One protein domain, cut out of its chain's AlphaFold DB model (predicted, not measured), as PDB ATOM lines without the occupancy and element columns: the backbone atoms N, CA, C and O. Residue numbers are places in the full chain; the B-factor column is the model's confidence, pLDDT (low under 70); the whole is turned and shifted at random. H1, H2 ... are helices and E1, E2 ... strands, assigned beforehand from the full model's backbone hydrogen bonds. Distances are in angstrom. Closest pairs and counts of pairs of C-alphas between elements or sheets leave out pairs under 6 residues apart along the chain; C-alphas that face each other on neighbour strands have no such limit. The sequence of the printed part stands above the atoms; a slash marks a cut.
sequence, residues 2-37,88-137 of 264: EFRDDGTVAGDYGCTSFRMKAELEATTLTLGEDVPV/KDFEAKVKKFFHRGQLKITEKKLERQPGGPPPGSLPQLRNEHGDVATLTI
ATOM      1  N   GLU A   2      17.086  48.873  24.615       76.12
ATOM      2  CA  GLU A   2      17.568  50.210  24.949       76.12
ATOM      3  C   GLU A   2      18.889  50.442  24.212       76.12
ATOM      4  O   GLU A   2      19.811  49.635  24.348       76.12
ATOM      5  N   PHE A   3      18.962  51.515  23.422       78.75
ATOM      6  CA  PHE A   3      20.180  51.960  22.741       78.75
ATOM      7  C   PHE A   3      20.944  52.926  23.643       78.75
ATOM      8  O   PHE A   3      20.334  53.790  24.269       78.75
ATOM      9  N   ARG A   4      22.265  52.770  23.711       75.38
ATOM     10  CA  ARG A   4      23.154  53.569  24.558       75.38
ATOM     11  C   ARG A   4      24.163  54.342  23.723       75.38
ATOM     12  O   ARG A   4      24.588  53.878  22.666       75.38
ATOM     13  N   ASP A   5      24.598  55.478  24.262       77.25
ATOM     14  CA  ASP A   5      25.555  56.391  23.621       77.25
ATOM     15  C   ASP A   5      26.934  55.759  23.372       77.25
ATOM     16  O   ASP A   5      27.726  56.268  22.584       77.25
ATOM     17  N   ASP A   6      27.227  54.622  24.009       81.56
ATOM     18  CA  ASP A   6      28.450  53.850  23.791       81.56
ATOM     19  C   ASP A   6      28.372  52.887  22.590       81.56
ATOM     20  O   ASP A   6      29.220  52.004  22.441       81.56
ATOM     21  N   GLY A   7      27.352  53.037  21.739       84.94
ATOM     22  CA  GLY A   7      27.152  52.204  20.554       84.94
ATOM     23  C   GLY A   7      26.729  50.779  20.900       84.94
ATOM     24  O   GLY A   7      27.069  49.834  20.184       84.94
ATOM     25  N   THR A   8      26.030  50.586  22.022       86.50
ATOM     26  CA  THR A   8      25.482  49.281  22.408       86.50
ATOM     27  C   THR A   8      23.970  49.298  22.520       86.50
ATOM     28  O   THR A   8      23.354  50.309  22.851       86.50
ATOM     29  N   VAL A   9      23.361  48.142  22.274       85.12
ATOM     30  CA  VAL A   9      21.958  47.876  22.582       85.12
ATOM     31  C   VAL A   9      21.875  46.785  23.638       85.12
ATOM     32  O   VAL A   9      22.631  45.810  23.607       85.12
ATOM     33  N   ALA A  10      20.960  46.948  24.586       84.12
ATOM     34  CA  ALA A  10      20.675  45.949  25.604       84.12
ATOM     35  C   ALA A  10      19.174  45.757  25.806       84.12
ATOM     36  O   ALA A  10      18.346  46.561  25.380       84.12
ATOM     37  N   GLY A  11      18.809  44.682  26.480       80.88
ATOM     38  CA  GLY A  11      17.439  44.415  26.886       80.88
ATOM     39  C   GLY A  11      17.268  42.950  27.217       80.88
ATOM     40  O   GLY A  11      18.251  42.241  27.413       80.88
ATOM     41  N   ASP A  12      16.021  42.495  27.214       79.00
ATOM     42  CA  ASP A  12      15.681  41.134  27.594       79.00
ATOM     43  C   ASP A  12      14.848  40.458  26.505       79.00
ATOM     44  O   ASP A  12      13.853  40.995  26.011       79.00
ATOM     45  N   TYR A  13      15.264  39.253  26.126       77.38
ATOM     46  CA  TYR A  13      14.453  38.301  25.381       77.38
ATOM     47  C   TYR A  13      13.677  37.462  26.391       77.38
ATOM     48  O   TYR A  13      14.167  36.418  26.827       77.38
ATOM     49  N   GLY A  14      12.506  37.947  26.807       72.31
ATOM     50  CA  GLY A  14      11.761  37.331  27.905       72.31
ATOM     51  C   GLY A  14      12.571  37.419  29.197       72.31
ATOM     52  O   GLY A  14      12.742  38.505  29.737       72.31
ATOM     53  N   CYS A  15      13.109  36.287  29.647       74.12
ATOM     54  CA  CYS A  15      13.956  36.204  30.837       74.12
ATOM     55  C   CYS A  15      15.464  36.204  30.544       74.12
ATOM     56  O   CYS A  15      16.266  36.060  31.467       74.12
ATOM     57  N   THR A  16      15.875  36.289  29.274       75.69
ATOM     58  CA  THR A  16      17.296  36.295  28.905       75.69
ATOM     59  C   THR A  16      17.763  37.701  28.558       75.69
ATOM     60  O   THR A  16      17.478  38.185  27.462       75.69
ATOM     61  N   SER A  17      18.545  38.321  29.437       81.38
ATOM     62  CA  SER A  17      19.205  39.590  29.137       81.38
ATOM     63  C   SER A  17      20.244  39.439  28.025       81.38
ATOM     64  O   SER A  17      20.907  38.407  27.902       81.38
ATOM     65  N   PHE A  18      20.413  40.483  27.225       83.62
ATOM     66  CA  PHE A  18      21.420  40.563  26.180       83.62
ATOM     67  C   PHE A  18      22.058  41.946  26.149       83.62
ATOM     68  O   PHE A  18      21.475  42.947  26.578       83.62
ATOM     69  N   ARG A  19      23.267  41.994  25.596       85.25
ATOM     70  CA  ARG A  19      23.954  43.228  25.251       85.25
ATOM     71  C   ARG A  19      24.845  42.979  24.043       85.25
ATOM     72  O   ARG A  19      25.550  41.979  23.998       85.25
ATOM     73  N   MET A  20      24.818  43.882  23.076       88.81
ATOM     74  CA  MET A  20      25.618  43.772  21.856       88.81
ATOM     75  C   MET A  20      25.962  45.151  21.309       88.81
ATOM     76  O   MET A  20      25.330  46.143  21.679       88.81
ATOM     77  N   LYS A  21      26.957  45.221  20.426       90.19
ATOM     78  CA  LYS A  21      27.205  46.436  19.644       90.19
ATOM     79  C   LYS A  21      26.015  46.715  18.731       90.19
ATOM     80  O   LYS A  21      25.440  45.787  18.165       90.19
ATOM     81  N   ALA A  22      25.664  47.981  18.583       88.75
ATOM     82  CA  ALA A  22      24.633  48.426  17.670       88.75
ATOM     83  C   ALA A  22      25.067  49.710  16.975       88.75
ATOM     84  O   ALA A  22      25.554  50.639  17.612       88.75
ATOM     85  N   GLU A  23      24.834  49.756  15.674       86.62
ATOM     86  CA  GLU A  23      25.053  50.933  14.846       86.62
ATOM     87  C   GLU A  23      23.760  51.239  14.095       86.62
ATOM     88  O   GLU A  23      23.153  50.344  13.507       86.62
ATOM     89  N   LEU A  24      23.300  52.486  14.166       83.31
ATOM     90  CA  LEU A  24      22.074  52.931  13.514       83.31
ATOM     91  C   LEU A  24      22.426  53.977  12.457       83.31
ATOM     92  O   LEU A  24      22.795  55.100  12.787       83.31
ATOM     93  N   GLU A  25      22.255  53.614  11.190       84.75
ATOM     94  CA  GLU A  25      22.468  54.487  10.038       84.75
ATOM     95  C   GLU A  25      21.162  54.667   9.266       84.75
ATOM     96  O   GLU A  25      20.730  53.775   8.533       84.75
ATOM     97  N   ALA A  26      20.531  55.836   9.398       85.62
ATOM     98  CA  ALA A  26      19.263  56.178   8.748       85.62
ATOM     99  C   ALA A  26      18.161  55.116   8.959       85.62
ATOM    100  O   ALA A  26      17.453  55.148   9.962       85.62
ATOM    101  N   THR A  27      18.010  54.183   8.017       87.62
ATOM    102  CA  THR A  27      17.014  53.099   8.035       87.62
ATOM    103  C   THR A  27      17.635  51.716   8.235       87.62
ATOM    104  O   THR A  27      16.971  50.707   8.003       87.62
ATOM    105  N   THR A  28      18.908  51.638   8.607       87.06
ATOM    106  CA  THR A  28      19.639  50.385   8.794       87.06
ATOM    107  C   THR A  28      20.149  50.320  10.223       87.06
ATOM    108  O   THR A  28      20.890  51.188  10.668       87.06
ATOM    109  N   LEU A  29      19.745  49.280  10.942       88.00
ATOM    110  CA  LEU A  29      20.256  48.939  12.260       88.00
ATOM    111  C   LEU A  29      21.175  47.726  12.123       88.00
ATOM    112  O   LEU A  29      20.716  46.649  11.753       88.00
ATOM    113  N   THR A  30      22.450  47.872  12.447       89.19
ATOM    114  CA  THR A  30      23.424  46.780  12.429       89.19
ATOM    115  C   THR A  30      23.662  46.291  13.847       89.19
ATOM    116  O   THR A  30      24.112  47.050  14.703       89.19
ATOM    117  N   LEU A  31      23.373  45.015  14.096       88.62
ATOM    118  CA  LEU A  31      23.662  44.341  15.359       88.62
ATOM    119  C   LEU A  31      24.992  43.593  15.245       88.62
ATOM    120  O   LEU A  31      25.149  42.696  14.416       88.62
ATOM    121  N   GLY A  32      25.963  44.004  16.055       84.88
ATOM    122  CA  GLY A  32      27.330  43.494  16.046       84.88
ATOM    123  C   GLY A  32      27.571  42.395  17.080       84.88
ATOM    124  O   GLY A  32      26.688  41.616  17.425       84.88
ATOM    125  N   GLU A  33      28.807  42.309  17.565       85.56
ATOM    126  CA  GLU A  33      29.206  41.284  18.531       85.56
ATOM    127  C   GLU A  33      28.518  41.450  19.890       85.56
ATOM    128  O   GLU A  33      28.266  42.571  20.346       85.56
ATOM    129  N   ASP A  34      28.260  40.316  20.548       82.19
ATOM    130  CA  ASP A  34      27.786  40.284  21.929       82.19
ATOM    131  C   ASP A  34      28.856  40.866  22.857       82.19
ATOM    132  O   ASP A  34      30.044  40.556  22.752       82.19
ATOM    133  N   VAL A  35      28.422  41.710  23.784       82.19
ATOM    134  CA  VAL A  35      29.270  42.350  24.793       82.19
ATOM    135  C   VAL A  35      28.779  41.877  26.165       82.19
ATOM    136  O   VAL A  35      27.579  41.639  26.309       82.19
ATOM    137  N   PRO A  36      29.643  41.728  27.188       79.81
ATOM    138  CA  PRO A  36      29.197  41.295  28.509       79.81
ATOM    139  C   PRO A  36      27.999  42.107  29.016       79.81
ATOM    140  O   PRO A  36      28.014  43.341  28.974       79.81
ATOM    141  N   VAL A  37      26.956  41.407  29.469       75.06
ATOM    142  CA  VAL A  37      25.774  42.029  30.081       75.06
ATOM    143  C   VAL A  37      26.230  42.778  31.332       75.06
ATOM    144  O   VAL A  37      27.028  42.259  32.113       75.06
ATOM    145  N   LYS A  88       9.774  29.440  25.816       78.94
ATOM    146  CA  LYS A  88      11.088  29.036  25.285       78.94
ATOM    147  C   LYS A  88      11.139  29.160  23.765       78.94
ATOM    148  O   LYS A  88      12.118  29.671  23.227       78.94
ATOM    149  N   ASP A  89      10.084  28.714  23.089       82.75
ATOM    150  CA  ASP A  89       9.987  28.790  21.633       82.75
ATOM    151  C   ASP A  89       9.917  30.243  21.155       82.75
ATOM    152  O   ASP A  89      10.547  30.604  20.157       82.75
ATOM    153  N   PHE A  90       9.193  31.098  21.884       80.75
ATOM    154  CA  PHE A  90       9.171  32.534  21.634       80.75
ATOM    155  C   PHE A  90      10.559  33.161  21.812       80.75
ATOM    156  O   PHE A  90      11.052  33.809  20.890       80.75
ATOM    157  N   GLU A  91      11.232  32.919  22.942       82.75
ATOM    158  CA  GLU A  91      12.586  33.433  23.190       82.75
ATOM    159  C   GLU A  91      13.573  32.995  22.100       82.75
ATOM    160  O   GLU A  91      14.364  33.809  21.624       82.75
ATOM    161  N   ALA A  92      13.519  31.732  21.666       85.56
ATOM    162  CA  ALA A  92      14.373  31.216  20.600       85.56
ATOM    163  C   ALA A  92      14.117  31.921  19.258       85.56
ATOM    164  O   ALA A  92      15.067  32.277  18.555       85.56
ATOM    165  N   LYS A  93      12.847  32.175  18.914       85.44
ATOM    166  CA  LYS A  93      12.471  32.918  17.700       85.44
ATOM    167  C   LYS A  93      12.981  34.354  17.735       85.44
ATOM    168  O   LYS A  93      13.556  34.809  16.750       85.44
ATOM    169  N   VAL A  94      12.810  35.052  18.857       85.25
ATOM    170  CA  VAL A  94      13.267  36.442  18.996       85.25
ATOM    171  C   VAL A  94      14.797  36.513  18.954       85.25
ATOM    172  O   VAL A  94      15.340  37.320  18.205       85.25
ATOM    173  N   LYS A  95      15.506  35.614  19.651       84.75
ATOM    174  CA  LYS A  95      16.977  35.516  19.583       84.75
ATOM    175  C   LYS A  95      17.485  35.265  18.166       84.75
ATOM    176  O   LYS A  95      18.479  35.856  17.763       84.75
ATOM    177  N   LYS A  96      16.807  34.397  17.410       87.12
ATOM    178  CA  LYS A  96      17.145  34.134  16.006       87.12
ATOM    179  C   LYS A  96      16.901  35.365  15.131       87.12
ATOM    180  O   LYS A  96      17.704  35.644  14.249       87.12
ATOM    181  N   PHE A  97      15.809  36.088  15.369       87.69
ATOM    182  CA  PHE A  97      15.459  37.280  14.599       87.69
ATOM    183  C   PHE A  97      16.482  38.406  14.783       87.69
ATOM    184  O   PHE A  97      16.953  38.971  13.801       87.69
ATOM    185  N   PHE A  98      16.828  38.702  16.036       84.94
ATOM    186  CA  PHE A  98      17.789  39.736  16.425       84.94
ATOM    187  C   PHE A  98      19.219  39.193  16.529       84.94
ATOM    188  O   PHE A  98      20.036  39.702  17.299       84.94
ATOM    189  N   HIS A  99      19.525  38.129  15.782       80.62
ATOM    190  CA  HIS A  99      20.902  37.686  15.647       80.62
ATOM    191  C   HIS A  99      21.729  38.755  14.916       80.62
ATOM    192  O   HIS A  99      21.181  39.663  14.287       80.62
ATOM    193  N   ARG A 100      23.055  38.650  15.023       83.50
ATOM    194  CA  ARG A 100      24.003  39.587  14.408       83.50
ATOM    195  C   ARG A 100      23.693  39.785  12.923       83.50
ATOM    196  O   ARG A 100      23.338  38.824  12.241       83.50
ATOM    197  N   GLY A 101      23.881  41.003  12.429       86.44
ATOM    198  CA  GLY A 101      23.628  41.362  11.034       86.44
ATOM    199  C   GLY A 101      22.791  42.628  10.881       86.44
ATOM    200  O   GLY A 101      22.540  43.352  11.850       86.44
ATOM    201  N   GLN A 102      22.384  42.911   9.643       88.12
ATOM    202  CA  GLN A 102      21.618  44.113   9.328       88.12
ATOM    203  C   GLN A 102      20.110  43.894   9.470       88.12
ATOM    204  O   GLN A 102      19.525  42.931   8.967       88.12
ATOM    205  N   LEU A 103      19.462  44.863  10.105       91.38
ATOM    206  CA  LEU A 103      18.023  45.002  10.216       91.38
ATOM    207  C   LEU A 103      17.601  46.257   9.456       91.38
ATOM    208  O   LEU A 103      17.951  47.377   9.825       91.38
ATOM    209  N   LYS A 104      16.815  46.078   8.396       91.50
ATOM    210  CA  LYS A 104      16.214  47.201   7.673       91.50
ATOM    211  C   LYS A 104      14.974  47.677   8.411       91.50
ATOM    212  O   LYS A 104      14.071  46.881   8.671       91.50
ATOM    213  N   ILE A 105      14.930  48.967   8.706       89.75
ATOM    214  CA  ILE A 105      13.786  49.657   9.285       89.75
ATOM    215  C   ILE A 105      12.864  50.062   8.136       89.75
ATOM    216  O   ILE A 105      13.234  50.835   7.254       89.75
ATOM    217  N   THR A 106      11.664  49.502   8.134       86.88
ATOM    218  CA  THR A 106      10.595  49.818   7.185       86.88
ATOM    219  C   THR A 106       9.333  50.217   7.939       86.88
ATOM    220  O   THR A 106       9.270  50.135   9.161       86.88
ATOM    221  N   GLU A 107       8.291  50.612   7.218       83.50
ATOM    222  CA  GLU A 107       7.015  51.000   7.810       83.50
ATOM    223  C   GLU A 107       5.891  50.070   7.352       83.50
ATOM    224  O   GLU A 107       5.678  49.866   6.155       83.50
ATOM    225  N   LYS A 108       5.120  49.540   8.305       83.12
ATOM    226  CA  LYS A 108       3.818  48.936   8.023       83.12
ATOM    227  C   LYS A 108       2.768  50.025   8.045       83.12
ATOM    228  O   LYS A 108       2.366  50.467   9.120       83.12
ATOM    229  N   LYS A 109       2.279  50.413   6.873       79.19
ATOM    230  CA  LYS A 109       1.121  51.300   6.781       79.19
ATOM    231  C   LYS A 109      -0.100  50.591   7.368       79.19
ATOM    232  O   LYS A 109      -0.419  49.474   6.960       79.19
ATOM    233  N   LEU A 110      -0.743  51.205   8.355       69.38
ATOM    234  CA  LEU A 110      -2.009  50.707   8.884       69.38
ATOM    235  C   LEU A 110      -3.142  51.085   7.926       69.38
ATOM    236  O   LEU A 110      -3.096  52.125   7.266       69.38
ATOM    237  N   GLU A 111      -4.162  50.233   7.842       65.38
ATOM    238  CA  GLU A 111      -5.345  50.525   7.037       65.38
ATOM    239  C   GLU A 111      -6.093  51.739   7.593       65.38
ATOM    240  O   GLU A 111      -6.214  51.934   8.806       65.38
ATOM    241  N   ARG A 112      -6.598  52.577   6.685       58.88
ATOM    242  CA  ARG A 112      -7.299  53.809   7.043       58.88
ATOM    243  C   ARG A 112      -8.713  53.469   7.503       58.88
ATOM    244  O   ARG A 112      -9.527  53.012   6.706       58.88
ATOM    245  N   GLN A 113      -9.021  53.725   8.772       55.31
ATOM    246  CA  GLN A 113     -10.390  53.585   9.267       55.31
ATOM    247  C   GLN A 113     -11.247  54.789   8.824       55.31
ATOM    248  O   GLN A 113     -10.796  55.932   8.955       55.31
ATOM    249  N   PRO A 114     -12.467  54.578   8.289       42.44
ATOM    250  CA  PRO A 114     -13.376  55.668   7.938       42.44
ATOM    251  C   PRO A 114     -13.708  56.523   9.168       42.44
ATOM    252  O   PRO A 114     -14.138  55.988  10.185       42.44
ATOM    253  N   GLY A 115     -13.489  57.837   9.084       53.06
ATOM    254  CA  GLY A 115     -13.680  58.762  10.212       53.06
ATOM    255  C   GLY A 115     -12.605  58.685  11.306       53.06
ATOM    256  O   GLY A 115     -12.704  59.403  12.293       53.06
ATOM    257  N   GLY A 116     -11.584  57.838  11.142       41.47
ATOM    258  CA  GLY A 116     -10.462  57.718  12.071       41.47
ATOM    259  C   GLY A 116      -9.300  58.679  11.768       41.47
ATOM    260  O   GLY A 116      -9.305  59.361  10.735       41.47
ATOM    261  N   PRO A 117      -8.274  58.711  12.640       49.28
ATOM    262  CA  PRO A 117      -7.042  59.468  12.416       49.28
ATOM    263  C   PRO A 117      -6.373  59.121  11.074       49.28
ATOM    264  O   PRO A 117      -6.663  58.075  10.477       49.28
ATOM    265  N   PRO A 118      -5.418  59.947  10.593       48.47
ATOM    266  CA  PRO A 118      -4.523  59.542   9.515       48.47
ATOM    267  C   PRO A 118      -3.927  58.159   9.821       48.47
ATOM    268  O   PRO A 118      -3.557  57.909  10.971       48.47
ATOM    269  N   PRO A 119      -3.842  57.249   8.833       54.78
ATOM    270  CA  PRO A 119      -3.295  55.923   9.070       54.78
ATOM    271  C   PRO A 119      -1.860  56.067   9.577       54.78
ATOM    272  O   PRO A 119      -1.004  56.600   8.872       54.78
ATOM    273  N   GLY A 120      -1.619  55.621  10.809       63.50
ATOM    274  CA  GLY A 120      -0.270  55.528  11.350       63.50
ATOM    275  C   GLY A 120       0.543  54.474  10.600       63.50
ATOM    276  O   GLY A 120      -0.009  53.569   9.965       63.50
ATOM    277  N   SER A 121       1.863  54.570  10.675       70.38
ATOM    278  CA  SER A 121       2.759  53.476  10.324       70.38
ATOM    279  C   SER A 121       3.331  52.852  11.591       70.38
ATOM    280  O   SER A 121       3.688  53.552  12.535       70.38
ATOM    281  N   LEU A 122       3.400  51.521  11.625       74.06
ATOM    282  CA  LEU A 122       4.161  50.818  12.655       74.06
ATOM    283  C   LEU A 122       5.569  50.538  12.130       74.06
ATOM    284  O   LEU A 122       5.692  50.032  11.007       74.06
ATOM    285  N   PRO A 123       6.622  50.801  12.918       80.56
ATOM    286  CA  PRO A 123       7.966  50.434  12.518       80.56
ATOM    287  C   PRO A 123       8.069  48.914  12.377       80.56
ATOM    288  O   PRO A 123       7.581  48.140  13.204       80.56
ATOM    289  N   GLN A 124       8.699  48.481  11.297       89.00
ATOM    290  CA  GLN A 124       9.016  47.094  11.016       89.00
ATOM    291  C   GLN A 124      10.519  46.934  10.903       89.00
ATOM    292  O   GLN A 124      11.192  47.753  10.287       89.00
ATOM    293  N   LEU A 125      11.028  45.847  11.458       90.19
ATOM    294  CA  LEU A 125      12.385  45.391  11.226       90.19
ATOM    295  C   LEU A 125      12.328  44.215  10.265       90.19
ATOM    296  O   LEU A 125      11.473  43.336  10.405       90.19
ATOM    297  N   ARG A 126      13.242  44.191   9.300       91.69
ATOM    298  CA  ARG A 126      13.442  43.067   8.389       91.69
ATOM    299  C   ARG A 126      14.886  42.605   8.465       91.69
ATOM    300  O   ARG A 126      15.783  43.412   8.235       91.69
ATOM    301  N   ASN A 127      15.090  41.326   8.750       90.88
ATOM    302  CA  ASN A 127      16.422  40.729   8.748       90.88
ATOM    303  C   ASN A 127      16.820  40.232   7.345       90.88
ATOM    304  O   ASN A 127      16.007  40.193   6.415       90.88
ATOM    305  N   GLU A 128      18.078  39.826   7.199       87.12
ATOM    306  CA  GLU A 128      18.632  39.287   5.948       87.12
ATOM    307  C   GLU A 128      17.979  37.964   5.513       87.12
ATOM    308  O   GLU A 128      17.969  37.631   4.329       87.12
ATOM    309  N   HIS A 129      17.366  37.235   6.450       87.25
ATOM    310  CA  HIS A 129      16.624  36.000   6.183       87.25
ATOM    311  C   HIS A 129      15.206  36.244   5.645       87.25
ATOM    312  O   HIS A 129      14.517  35.294   5.273       87.25
ATOM    313  N   GLY A 130      14.766  37.503   5.576       85.50
ATOM    314  CA  GLY A 130      13.439  37.883   5.104       85.50
ATOM    315  C   GLY A 130      12.345  37.827   6.172       85.50
ATOM    316  O   GLY A 130      11.201  38.175   5.860       85.50
ATOM    317  N   ASP A 131      12.682  37.466   7.412       89.88
ATOM    318  CA  ASP A 131      11.766  37.554   8.545       89.88
ATOM    319  C   ASP A 131      11.402  39.024   8.801       89.88
ATOM    320  O   ASP A 131      12.205  39.938   8.585       89.88
ATOM    321  N   VAL A 132      10.191  39.258   9.317       89.00
ATOM    322  CA  VAL A 132       9.696  40.603   9.641       89.00
ATOM    323  C   VAL A 132       9.180  40.650  11.073       89.00
ATOM    324  O   VAL A 132       8.295  39.880  11.439       89.00
ATOM    325  N   ALA A 133       9.673  41.607  11.857       86.31
ATOM    326  CA  ALA A 133       9.140  41.939  13.173       86.31
ATOM    327  C   ALA A 133       8.433  43.294  13.100       86.31
ATOM    328  O   ALA A 133       9.037  44.295  12.728       86.31
ATOM    329  N   THR A 134       7.146  43.337  13.450       83.69
ATOM    330  CA  THR A 134       6.428  44.612  13.616       83.69
ATOM    331  C   THR A 134       6.567  45.053  15.062       83.69
ATOM    332  O   THR A 134       6.230  44.295  15.970       83.69
ATOM    333  N   LEU A 135       7.077  46.261  15.270       77.75
ATOM    334  CA  LEU A 135       7.258  46.835  16.591       77.75
ATOM    335  C   LEU A 135       5.975  47.558  17.000       77.75
ATOM    336  O   LEU A 135       5.494  48.452  16.305       77.75
ATOM    337  N   THR A 136       5.446  47.177  18.157       68.25
ATOM    338  CA  THR A 136       4.303  47.837  18.786       68.25
ATOM    339  C   THR A 136       4.734  48.296  20.166       68.25
ATOM    340  O   THR A 136       5.373  47.542  20.900       68.25
ATOM    341  N   ILE A 137       4.368  49.519  20.542       65.69
ATOM    342  CA  ILE A 137       4.560  49.966  21.920       65.69
ATOM    343  C   ILE A 137       3.585  49.199  22.806       65.69
ATOM    344  O   ILE A 137       2.367  49.354  22.693       65.69
TER     345      ILE A 137
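AT A GLANCE: This is residues 2 to 37 and 88 to 137 of the 264 residues of the protein "META domain-containing protein" of Streptomyces sp. SID7805 (UniProt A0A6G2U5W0). One strongly twisted sheet of seven strands is curled like part of a barrel, and the single helix H1 packs beside its strands, near the turn from E2 to E3. The E5 and E6 hairpin reaches out as a long arm, with residues 110 to 120 at its tip. The printed part has 86 residues, with E1 E2 E3 E4 H1 E5 E6 E7 along the chain; the sheet, all antiparallel, has the order E1 E2 E3 E4 E5 E6 E7. The class is mostly strand, and the whole is loose, with a radius of gyration of the C-alphas of 14.9 A and spans of 50 by 31 by 23 A.

IN THESE COORDINATES: E1 is residues 2 to 4, from C-alpha 2 at (17.568, 50.210, 24.949). E2 is residues 8 to 13, E3 residues 16 to 25, 26.7 A long, and E4 residues 28 to 34, 18.5 A. H1 is residues 88 to 97, 14.2 A. E5 is residues 101 to 109, 25.0 A, E6 residues 121 to 126, and E7 residues 132 to 134, ending at C-alpha 134 at (6.428, 44.612, 13.616).

HOW THE PARTS SIT: E1 to E4 and E5 to E7 are meanders, each strand the antiparallel neighbour of the one before. Within hydrogen-bond range are N 4 and O 8, 2.8 A, in E1 and E2; N 18 and O 11, 2.8 A, in E2 and E3; N 25 and O 28, 2.8 A, in E3 and E4; N 103 and O 29, 2.7 A, in E4 and E5; N 106 and O 124, 2.8 A, in E5 and E6; and N 125 and O 133, 2.8 A, in E6 and E7. E3 bends by 58 degrees at residue 21. E5 is staggered, pairing with E4 over residues 101 to 104 and with E6 over 104 to 109. H1 is on the sheet at a height of 6.2 A, over none of the strands; its closest C-alpha pair with E2 is Glu 91 and Tyr 13, 5.7 A. In H1 every O i to N i+4 pair is within hydrogen-bond range. The edge strands E1 and E7 are apart.

THE WHOLE: The two C-alphas farthest apart, those of Pro 36 and Gly 115, are 49.8 A apart. Residues 38 to 87 are not printed, and C-alphas 37 and 88 are 20.2 A apart across the cut. The link from E5 to E6 is long. Mean pLDDT of the printed part is 79.7, with residues 110 to 120 and 136 to 137 under 70.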